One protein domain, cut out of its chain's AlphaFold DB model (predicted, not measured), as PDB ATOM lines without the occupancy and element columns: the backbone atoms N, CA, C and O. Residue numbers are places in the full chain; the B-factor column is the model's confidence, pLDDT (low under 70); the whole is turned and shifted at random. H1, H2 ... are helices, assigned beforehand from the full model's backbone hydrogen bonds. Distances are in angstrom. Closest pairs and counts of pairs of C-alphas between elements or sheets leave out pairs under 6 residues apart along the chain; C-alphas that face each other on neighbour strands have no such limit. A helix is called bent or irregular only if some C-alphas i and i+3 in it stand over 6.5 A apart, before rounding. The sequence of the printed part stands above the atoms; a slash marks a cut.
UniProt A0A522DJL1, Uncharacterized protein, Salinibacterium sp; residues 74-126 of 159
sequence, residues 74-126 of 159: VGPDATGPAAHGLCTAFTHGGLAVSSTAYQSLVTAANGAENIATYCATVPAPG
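AT A GLANCE: This is residues 74 to 126 of the 159 residues of an uncharacterized protein of Salinibacterium sp (UniProt A0A522DJL1). Three short helices make a small, compact cluster: H2 and H3 meet in a corner at residues 110 and 111, and H1 is the third part, turned steeply to both of them. The three helix centres make a triangle with nearly equal sides, no two helices are side by side, and the rest is a loop of residues 92 to 99 that runs from H1 round to H2, with a stretch that has no named element at each end. The printed part has 53 residues, with three named helices in the order H1, H2, H3 and no named strand, and its class is all helix. It is compact, with a radius of gyration of the C-alphas of 9.7 A, and its C-alphas span 29 by 21 by 20 A along the three main axes.

HOW THE PARTS SIT: H2, residues 100 to 109, and H3, residues 112 to 121, are the longest helices by residues, with 10 each. A tight link of 2 residues joins them, and they touch only at the corner by this link, where the closest C-alphas of the two, those of Val 106 and Ala 112, are 5.0 A apart. Their lines stand at 71 degrees, only just about perpendicular, and their centres are 10.7 A apart. H1, residues 83 to 91, only just touches H3, with 3 pairs of C-alphas within 8 A; the closest C-alphas are those of Cys 87 and Cys 119, 5.6 A apart. H1 and H3 run opposite ways at a steep tilt of 55 degrees, and their centres are 10.4 A apart. H1 also only just touches H2, again with 3 pairs of C-alphas within 8 A; the closest C-alphas are those of Leu 86 and Ala 101, 7.6 A apart. The lines of H1 and H2 are about perpendicular, at 73 degrees, and their centres are 10.9 A apart. In the backbones of H1 and H2 every O i to N i+4 pair is within hydrogen-bond range, while in H3 this holds for 4 of 6 pairs.

IN THESE COORDINATES: H2 runs from Thr 100 to Ala 109, 14.1 A from first to last C-alpha, with C-alpha 100 at (165.459, 29.025, 384.462). H3 runs from Ala 112 to Thr 121, 15.2 A from first to last C-alpha, and ends with C-alpha 121 at (186.136, 34.133, 382.123). H3 is irregular: C-alphas 113 and 116 are 7.2 A apart, against about 5 A in a regular helix, and its line is a rough one. H1 comes first along the chain, from Ala 83, with its C-alpha at (178.256, 28.170, 379.852), to Thr 91, and measures 12.2 A from first to last C-alpha. Between H1 and H2 lie 8 residues, 92 to 99, a short link.

THE WHOLE: The printed part runs from residue 74 to residue 126 of a full chain of 159 residues, and it has no cut. The two C-alphas farthest apart are those of Ser 98, in the link between H1 and H2, and Gly 126, the last printed residue, at 29.2 A. The first and last printed C-alphas, those of Val 74 and Gly 126, are 21.4 A apart. Neither of the two links between helices is long. The mean pLDDT of the printed part is 78.6, and the model's confidence is low, under 70, in 12 residues, namely residues 74 to 81 and residues 123 to 126. The mean pLDDT is 85 for H1, 84 for H2 and 86 for H3.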
ATOM      1  N   VAL A  74     167.976  19.905 385.065       52.41
ATOM      2  CA  VAL A  74     169.090  20.807 385.244       52.41
ATOM      3  C   VAL A  74     169.269  21.349 383.843       52.41
ATOM      4  O   VAL A  74     169.854  20.717 382.965       52.41
ATOM      5  N   GLY A  75     168.611  22.481 383.583       54.88
ATOM      6  CA  GLY A  75     168.877  23.252 382.380       54.88
ATOM      7  C   GLY A  75     170.392  23.421 382.232       54.88
ATOM      8  O   GLY A  75     171.082  23.415 383.250       54.88
ATOM      9  N   PRO A  76     170.902  23.551 380.994       57.09
ATOM     10  CA  PRO A  76     172.328  23.474 380.685       57.09
ATOM     11  C   PRO A  76     173.171  24.159 381.759       57.09
ATOM     12  O   PRO A  76     172.983  25.349 382.021       57.09
ATOM     13  N   ASP A  77     174.043  23.394 382.417       62.53
ATOM     14  CA  ASP A  77     174.782  23.895 383.567       62.53
ATOM     15  C   ASP A  77     175.605  25.115 383.171       62.53
ATOM     16  O   ASP A  77     176.513  25.050 382.333       62.53
ATOM     17  N   ALA A  78     175.300  26.239 383.818       62.00
ATOM     18  CA  ALA A  78     176.024  27.483 383.628       62.00
ATOM     19  C   ALA A  78     177.489  27.370 384.071       62.00
ATOM     20  O   ALA A  78     178.249  28.261 383.747       62.00
ATOM     21  N   THR A  79     177.888  26.296 384.761       62.72
ATOM     22  CA  THR A  79     179.256  25.967 385.196       62.72
ATOM     23  C   THR A  79     179.995  24.992 384.266       62.72
ATOM     24  O   THR A  79     181.183  24.741 384.481       62.72
ATOM     25  N   GLY A  80     179.322  24.437 383.251       65.44
ATOM     26  CA  GLY A  80     179.865  23.427 382.335       65.44
ATOM     27  C   GLY A  80     180.202  23.959 380.932       65.44
ATOM     28  O   GLY A  80     180.187  25.166 380.692       65.44
ATOM     29  N   PRO A  81     180.461  23.078 379.945       63.75
ATOM     30  CA  PRO A  81     180.754  23.480 378.560       63.75
ATOM     31  C   PRO A  81     179.630  24.294 377.900       63.75
ATOM     32  O   PRO A  81     179.859  25.031 376.940       63.75
ATOM     33  N   ALA A  82     178.412  24.179 378.433       71.38
ATOM     34  CA  ALA A  82     177.241  24.922 377.995       71.38
ATOM     35  C   ALA A  82     177.247  26.401 378.431       71.38
ATOM     36  O   ALA A  82     176.505  27.202 377.857       71.38
ATOM     37  N   ALA A  83     178.116  26.793 379.375       79.62
ATOM     38  CA  ALA A  83     178.256  28.170 379.852       79.62
ATOM     39  C   ALA A  83     178.520  29.158 378.706       79.62
ATOM     40  O   ALA A  83     177.933  30.235 378.655       79.62
ATOM     41  N   HIS A  84     179.345  28.767 377.730       82.38
ATOM     42  CA  HIS A  84     179.647  29.616 376.578       82.38
ATOM     43  C   HIS A  84     178.422  29.822 375.676       82.38
ATOM     44  O   HIS A  84     178.178  30.932 375.197       82.38
ATOM     45  N   GLY A  85     177.626  28.769 375.459       83.38
ATOM     46  CA  GLY A  85     176.379  28.849 374.693       83.38
ATOM     47  C   GLY A  85     175.353  29.758 375.369       83.38
ATOM     48  O   GLY A  85     174.746  30.602 374.710       83.38
ATOM     49  N   LEU A  86     175.234  29.660 376.695       84.62
ATOM     50  CA  LEU A  86     174.382  30.534 377.507       84.62
ATOM     51  C   LEU A  86     174.841  31.994 377.481       84.62
ATOM     52  O   LEU A  86     174.020  32.886 377.277       84.62
ATOM     53  N   CYS A  87     176.142  32.244 377.626       85.75
ATOM     54  CA  CYS A  87     176.724  33.581 377.516       85.75
ATOM     55  C   CYS A  87     176.487  34.201 376.137       85.75
ATOM     56  O   CYS A  87     176.068  35.353 376.039       85.75
ATOM     57  N   THR A  88     176.674  33.415 375.075       86.88
ATOM     58  CA  THR A  88     176.377  33.835 373.700       86.88
ATOM     59  C   THR A  88     174.899  34.215 373.586       86.88
ATOM     60  O   THR A  88     174.576  35.355 373.259       86.88
ATOM     61  N   ALA A  89     173.982  33.326 373.970       86.12
ATOM     62  CA  ALA A  89     172.546  33.598 373.919       86.12
ATOM     63  C   ALA A  89     172.131  34.832 374.743       86.12
ATOM     64  O   ALA A  89     171.331  35.636 374.267       86.12
ATOM     65  N   PHE A  90     172.706  35.030 375.932       86.56
ATOM     66  CA  PHE A  90     172.472  36.220 376.752       86.56
ATOM     67  C   PHE A  90     172.937  37.504 376.049       86.56
ATOM     68  O   PHE A  90     172.160  38.450 375.931       86.56
ATOM     69  N   THR A  91     174.162  37.526 375.514       85.88
ATOM     70  CA  THR A  91     174.701  38.705 374.804       85.88
ATOM     71  C   THR A  91     173.937  39.044 373.524       85.88
ATOM     72  O   THR A  91     173.827  40.215 373.170       85.88
ATOM     73  N   HIS A  92     173.356  38.043 372.859       84.81
ATOM     74  CA  HIS A  92     172.521  38.228 371.673       84.81
ATOM     75  C   HIS A  92     171.040  38.513 371.999       84.81
ATOM     76  O   HIS A  92     170.240  38.668 371.078       84.81
ATOM     77  N   GLY A  93     170.659  38.594 373.281       83.00
ATOM     78  CA  GLY A  93     169.282  38.873 373.707       83.00
ATOM     79  C   GLY A  93     168.308  37.700 373.535       83.00
ATOM     80  O   GLY A  93     167.099  37.891 373.604       83.00
ATOM     81  N   GLY A  94     168.819  36.486 373.319       79.81
ATOM     82  CA  GLY A  94     168.029  35.261 373.167       79.81
ATOM     83  C   GLY A  94     167.633  34.591 374.487       79.81
ATOM     84  O   GLY A  94     166.977  33.553 374.463       79.81
ATOM     85  N   LEU A  95     168.033  35.151 375.634       82.88
ATOM     86  CA  LEU A  95     167.728  34.612 376.960       82.88
ATOM     87  C   LEU A  95     166.718  35.506 377.687       82.88
ATOM     88  O   LEU A  95     167.003  36.666 377.977       82.88
ATOM     89  N   ALA A  96     165.545  34.959 378.017       80.31
ATOM     90  CA  ALA A  96     164.563  35.682 378.816       80.31
ATOM     91  C   ALA A  96     164.966  35.694 380.300       80.31
ATOM     92  O   ALA A  96     165.326  34.668 380.874       80.31
ATOM     93  N   VAL A  97     164.849  36.861 380.938       81.12
ATOM     94  CA  VAL A  97     165.233  37.104 382.344       81.12
ATOM     95  C   VAL A  97     164.424  36.248 383.334       81.12
ATOM     96  O   VAL A  97     164.895  35.929 384.420       81.12
ATOM     97  N   SER A  98     163.212  35.837 382.957       82.06
ATOM     98  CA  SER A  98     162.357  34.946 383.749       82.06
ATOM     99  C   SER A  98     162.643  33.456 383.535       82.06
ATOM    100  O   SER A  98     162.077  32.620 384.238       82.06
ATOM    101  N   SER A  99     163.490  33.091 382.569       82.56
ATOM    102  CA  SER A  99     163.791  31.691 382.286       82.56
ATOM    103  C   SER A  99     164.731  31.097 383.328       82.56
ATOM    104  O   SER A  99     165.658  31.746 383.809       82.56
ATOM    105  N   THR A 100     164.560  29.806 383.600       81.00
ATOM    106  CA  THR A 100     165.459  29.025 384.462       81.00
ATOM    107  C   THR A 100     166.919  29.126 384.007       81.00
ATOM    108  O   THR A 100     167.807  29.268 384.836       81.00
ATOM    109  N   ALA A 101     167.165  29.178 382.693       82.12
ATOM    110  CA  ALA A 101     168.497  29.379 382.120       82.12
ATOM    111  C   ALA A 101     169.168  30.690 382.576       82.12
ATOM    112  O   ALA A 101     170.368  30.714 382.840       82.12
ATOM    113  N   TYR A 102     168.394  31.773 382.710       84.81
ATOM    114  CA  TYR A 102     168.901  33.044 383.220       84.81
ATOM    115  C   TYR A 102     169.190  32.963 384.722       84.81
ATOM    116  O   TYR A 102     170.232  33.431 385.173       84.81
ATOM    117  N   GLN A 103     168.320  32.304 385.493       84.88
ATOM    118  CA  GLN A 103     168.536  32.107 386.930       84.88
ATOM    119  C   GLN A 103     169.791  31.269 387.225       84.88
ATOM    120  O   GLN A 103     170.554  31.607 388.132       84.88
ATOM    121  N   SER A 104     170.063  30.237 386.421       82.88
ATOM    122  CA  SER A 104     171.305  29.460 386.512       82.88
ATOM    123  C   SER A 104     172.537  30.318 386.218       82.88
ATOM    124  O   SER A 104     173.545  30.209 386.914       82.88
ATOM    125  N   LEU A 105     172.446  31.220 385.236       84.56
ATOM    126  CA  LEU A 105     173.537  32.128 384.879       84.56
ATOM    127  C   LEU A 105     173.805  33.163 385.980       84.56
ATOM    128  O   LEU A 105     174.957  33.388 386.337       84.56
ATOM    129  N   VAL A 106     172.753  33.743 386.566       86.94
ATOM    130  CA  VAL A 106     172.848  34.650 387.724       86.94
ATOM    131  C   VAL A 106     173.478  33.940 388.919       86.94
ATOM    132  O   VAL A 106     174.334  34.512 389.591       86.94
ATOM    133  N   THR A 107     173.091  32.690 389.168       83.62
ATOM    134  CA  THR A 107     173.642  31.886 390.267       83.62
ATOM    135  C   THR A 107     175.127  31.596 390.043       83.62
ATOM    136  O   THR A 107     175.931  31.811 390.945       83.62
ATOM    137  N   ALA A 108     175.520  31.197 388.829       83.25
ATOM    138  CA  ALA A 108     176.920  30.943 388.480       83.25
ATOM    139  C   ALA A 108     177.779  32.220 388.508       83.25
ATOM    140  O   ALA A 108     178.921  32.199 388.969       83.25
ATOM    141  N   ALA A 109     177.217  33.343 388.062       86.31
ATOM    142  CA  ALA A 109     177.875  34.641 388.073       86.31
ATOM    143  C   ALA A 109     177.911  35.297 389.465       86.31
ATOM    144  O   ALA A 109     178.639  36.267 389.645       86.31
ATOM    145  N   ASN A 110     177.190  34.767 390.461       86.38
ATOM    146  CA  ASN A 110     176.977  35.405 391.767       86.38
ATOM    147  C   ASN A 110     176.311  36.792 391.647       86.38
ATOM    148  O   ASN A 110     176.733  37.749 392.291       86.38
ATOM    149  N   GLY A 111     175.296  36.919 390.793       86.31
ATOM    150  CA  GLY A 111     174.542  38.159 390.586       86.31
ATOM    151  C   GLY A 111     174.377  38.522 389.111       86.31
ATOM    152  O   GLY A 111     175.220  38.196 388.275       86.31
ATOM    153  N   ALA A 112     173.281  39.209 388.785       85.69
ATOM    154  CA  ALA A 112     172.971  39.623 387.413       85.69
ATOM    155  C   ALA A 112     173.986  40.650 386.883       85.69
ATOM    156  O   ALA A 112     174.340  40.647 385.705       85.69
ATOM    157  N   GLU A 113     174.509  41.486 387.775       87.00
ATOM    158  CA  GLU A 113     175.554  42.469 387.509       87.00
ATOM    159  C   GLU A 113     176.904  41.835 387.138       87.00
ATOM    160  O   GLU A 113     177.714  42.455 386.450       87.00
ATOM    161  N   ASN A 114     177.133  40.583 387.539       86.88
ATOM    162  CA  ASN A 114     178.401  39.884 387.349       86.88
ATOM    163  C   ASN A 114     178.418  39.000 386.091       86.88
ATOM    164  O   ASN A 114     179.470  38.457 385.749       86.88
ATOM    165  N   ILE A 115     177.296  38.877 385.367       86.75
ATOM    166  CA  ILE A 115     177.170  37.994 384.192       86.75
ATOM    167  C   ILE A 115     178.186  38.358 383.102       86.75
ATOM    168  O   ILE A 115     178.812  37.475 382.523       86.75
ATOM    169  N   ALA A 116     178.402  39.648 382.837       86.75
ATOM    170  CA  ALA A 116     179.364  40.083 381.821       86.75
ATOM    171  C   ALA A 116     180.802  39.652 382.167       86.75
ATOM    172  O   ALA A 116     181.525  39.137 381.313       86.75
ATOM    173  N   THR A 117     181.194  39.805 383.435       86.94
ATOM    174  CA  THR A 117     182.498  39.362 383.948       86.94
ATOM    175  C   THR A 117     182.611  37.843 383.909       86.94
ATOM    176  O   THR A 117     183.633  37.317 383.479       86.94
ATOM    177  N   TYR A 118     181.547  37.135 384.294       85.81
ATOM    178  CA  TYR A 118     181.477  35.680 384.226       85.81
ATOM    179  C   TYR A 118     181.724  35.181 382.799       85.81
ATOM    180  O   TYR A 118     182.660  34.414 382.565       85.81
ATOM    181  N   CYS A 119     180.986  35.709 381.825       87.31
ATOM    182  CA  CYS A 119     181.123  35.342 380.418       87.31
ATOM    183  C   CYS A 119     182.502  35.659 379.825       87.31
ATOM    184  O   CYS A 119     182.946  34.949 378.928       87.31
ATOM    185  N   ALA A 120     183.214  36.661 380.346       86.50
ATOM    186  CA  ALA A 120     184.593  36.945 379.946       86.50
ATOM    187  C   ALA A 120     185.609  35.907 380.465       86.50
ATOM    188  O   ALA A 120     186.697  35.779 379.905       86.50
ATOM    189  N   THR A 121     185.273  35.174 381.532       82.12
ATOM    190  CA  THR A 121     186.136  34.133 382.123       82.12
ATOM    191  C   THR A 121     185.858  32.729 381.592       82.12
ATOM    192  O   THR A 121     186.710  31.854 381.740       82.12
ATOM    193  N   VAL A 122     184.693  32.511 380.971       79.25
ATOM    194  CA  VAL A 122     184.310  31.219 380.394       79.25
ATOM    195  C   VAL A 122     185.216  30.911 379.194       79.25
ATOM    196  O   VAL A 122     185.192  31.644 378.202       79.25
ATOM    197  N   PRO A 123     186.015  29.828 379.236       68.94
ATOM    198  CA  PRO A 123     186.811  29.409 378.092       68.94
ATOM    199  C   PRO A 123     185.897  28.987 376.937       68.94
ATOM    200  O   PRO A 123     184.875  28.336 377.160       68.94
ATOM    201  N   ALA A 124     186.277  29.314 375.697       59.84
ATOM    202  CA  ALA A 124     185.589  28.796 374.517       59.84
ATOM    203  C   ALA A 124     185.508  27.259 374.595       59.84
ATOM    204  O   ALA A 124     186.495  26.624 374.991       59.84
ATOM    205  N   PRO A 125     184.364  26.645 374.245       58.38
ATOM    206  CA  PRO A 125     184.179  25.216 374.403       58.38
ATOM    207  C   PRO A 125     185.208  24.485 373.543       58.38
ATOM    208  O   PRO A 125     185.181  24.533 372.313       58.38
ATOM    209  N   GLY A 126     186.123  23.776 374.199       53.72
ATOM    210  CA  GLY A 126     186.876  22.717 373.551       53.72
ATOM    211  C   GLY A 126     185.899  21.594 373.219       53.72
ATOM    212  O   GLY A 126     185.471  20.884 374.123       53.72
TER     213      GLY A 126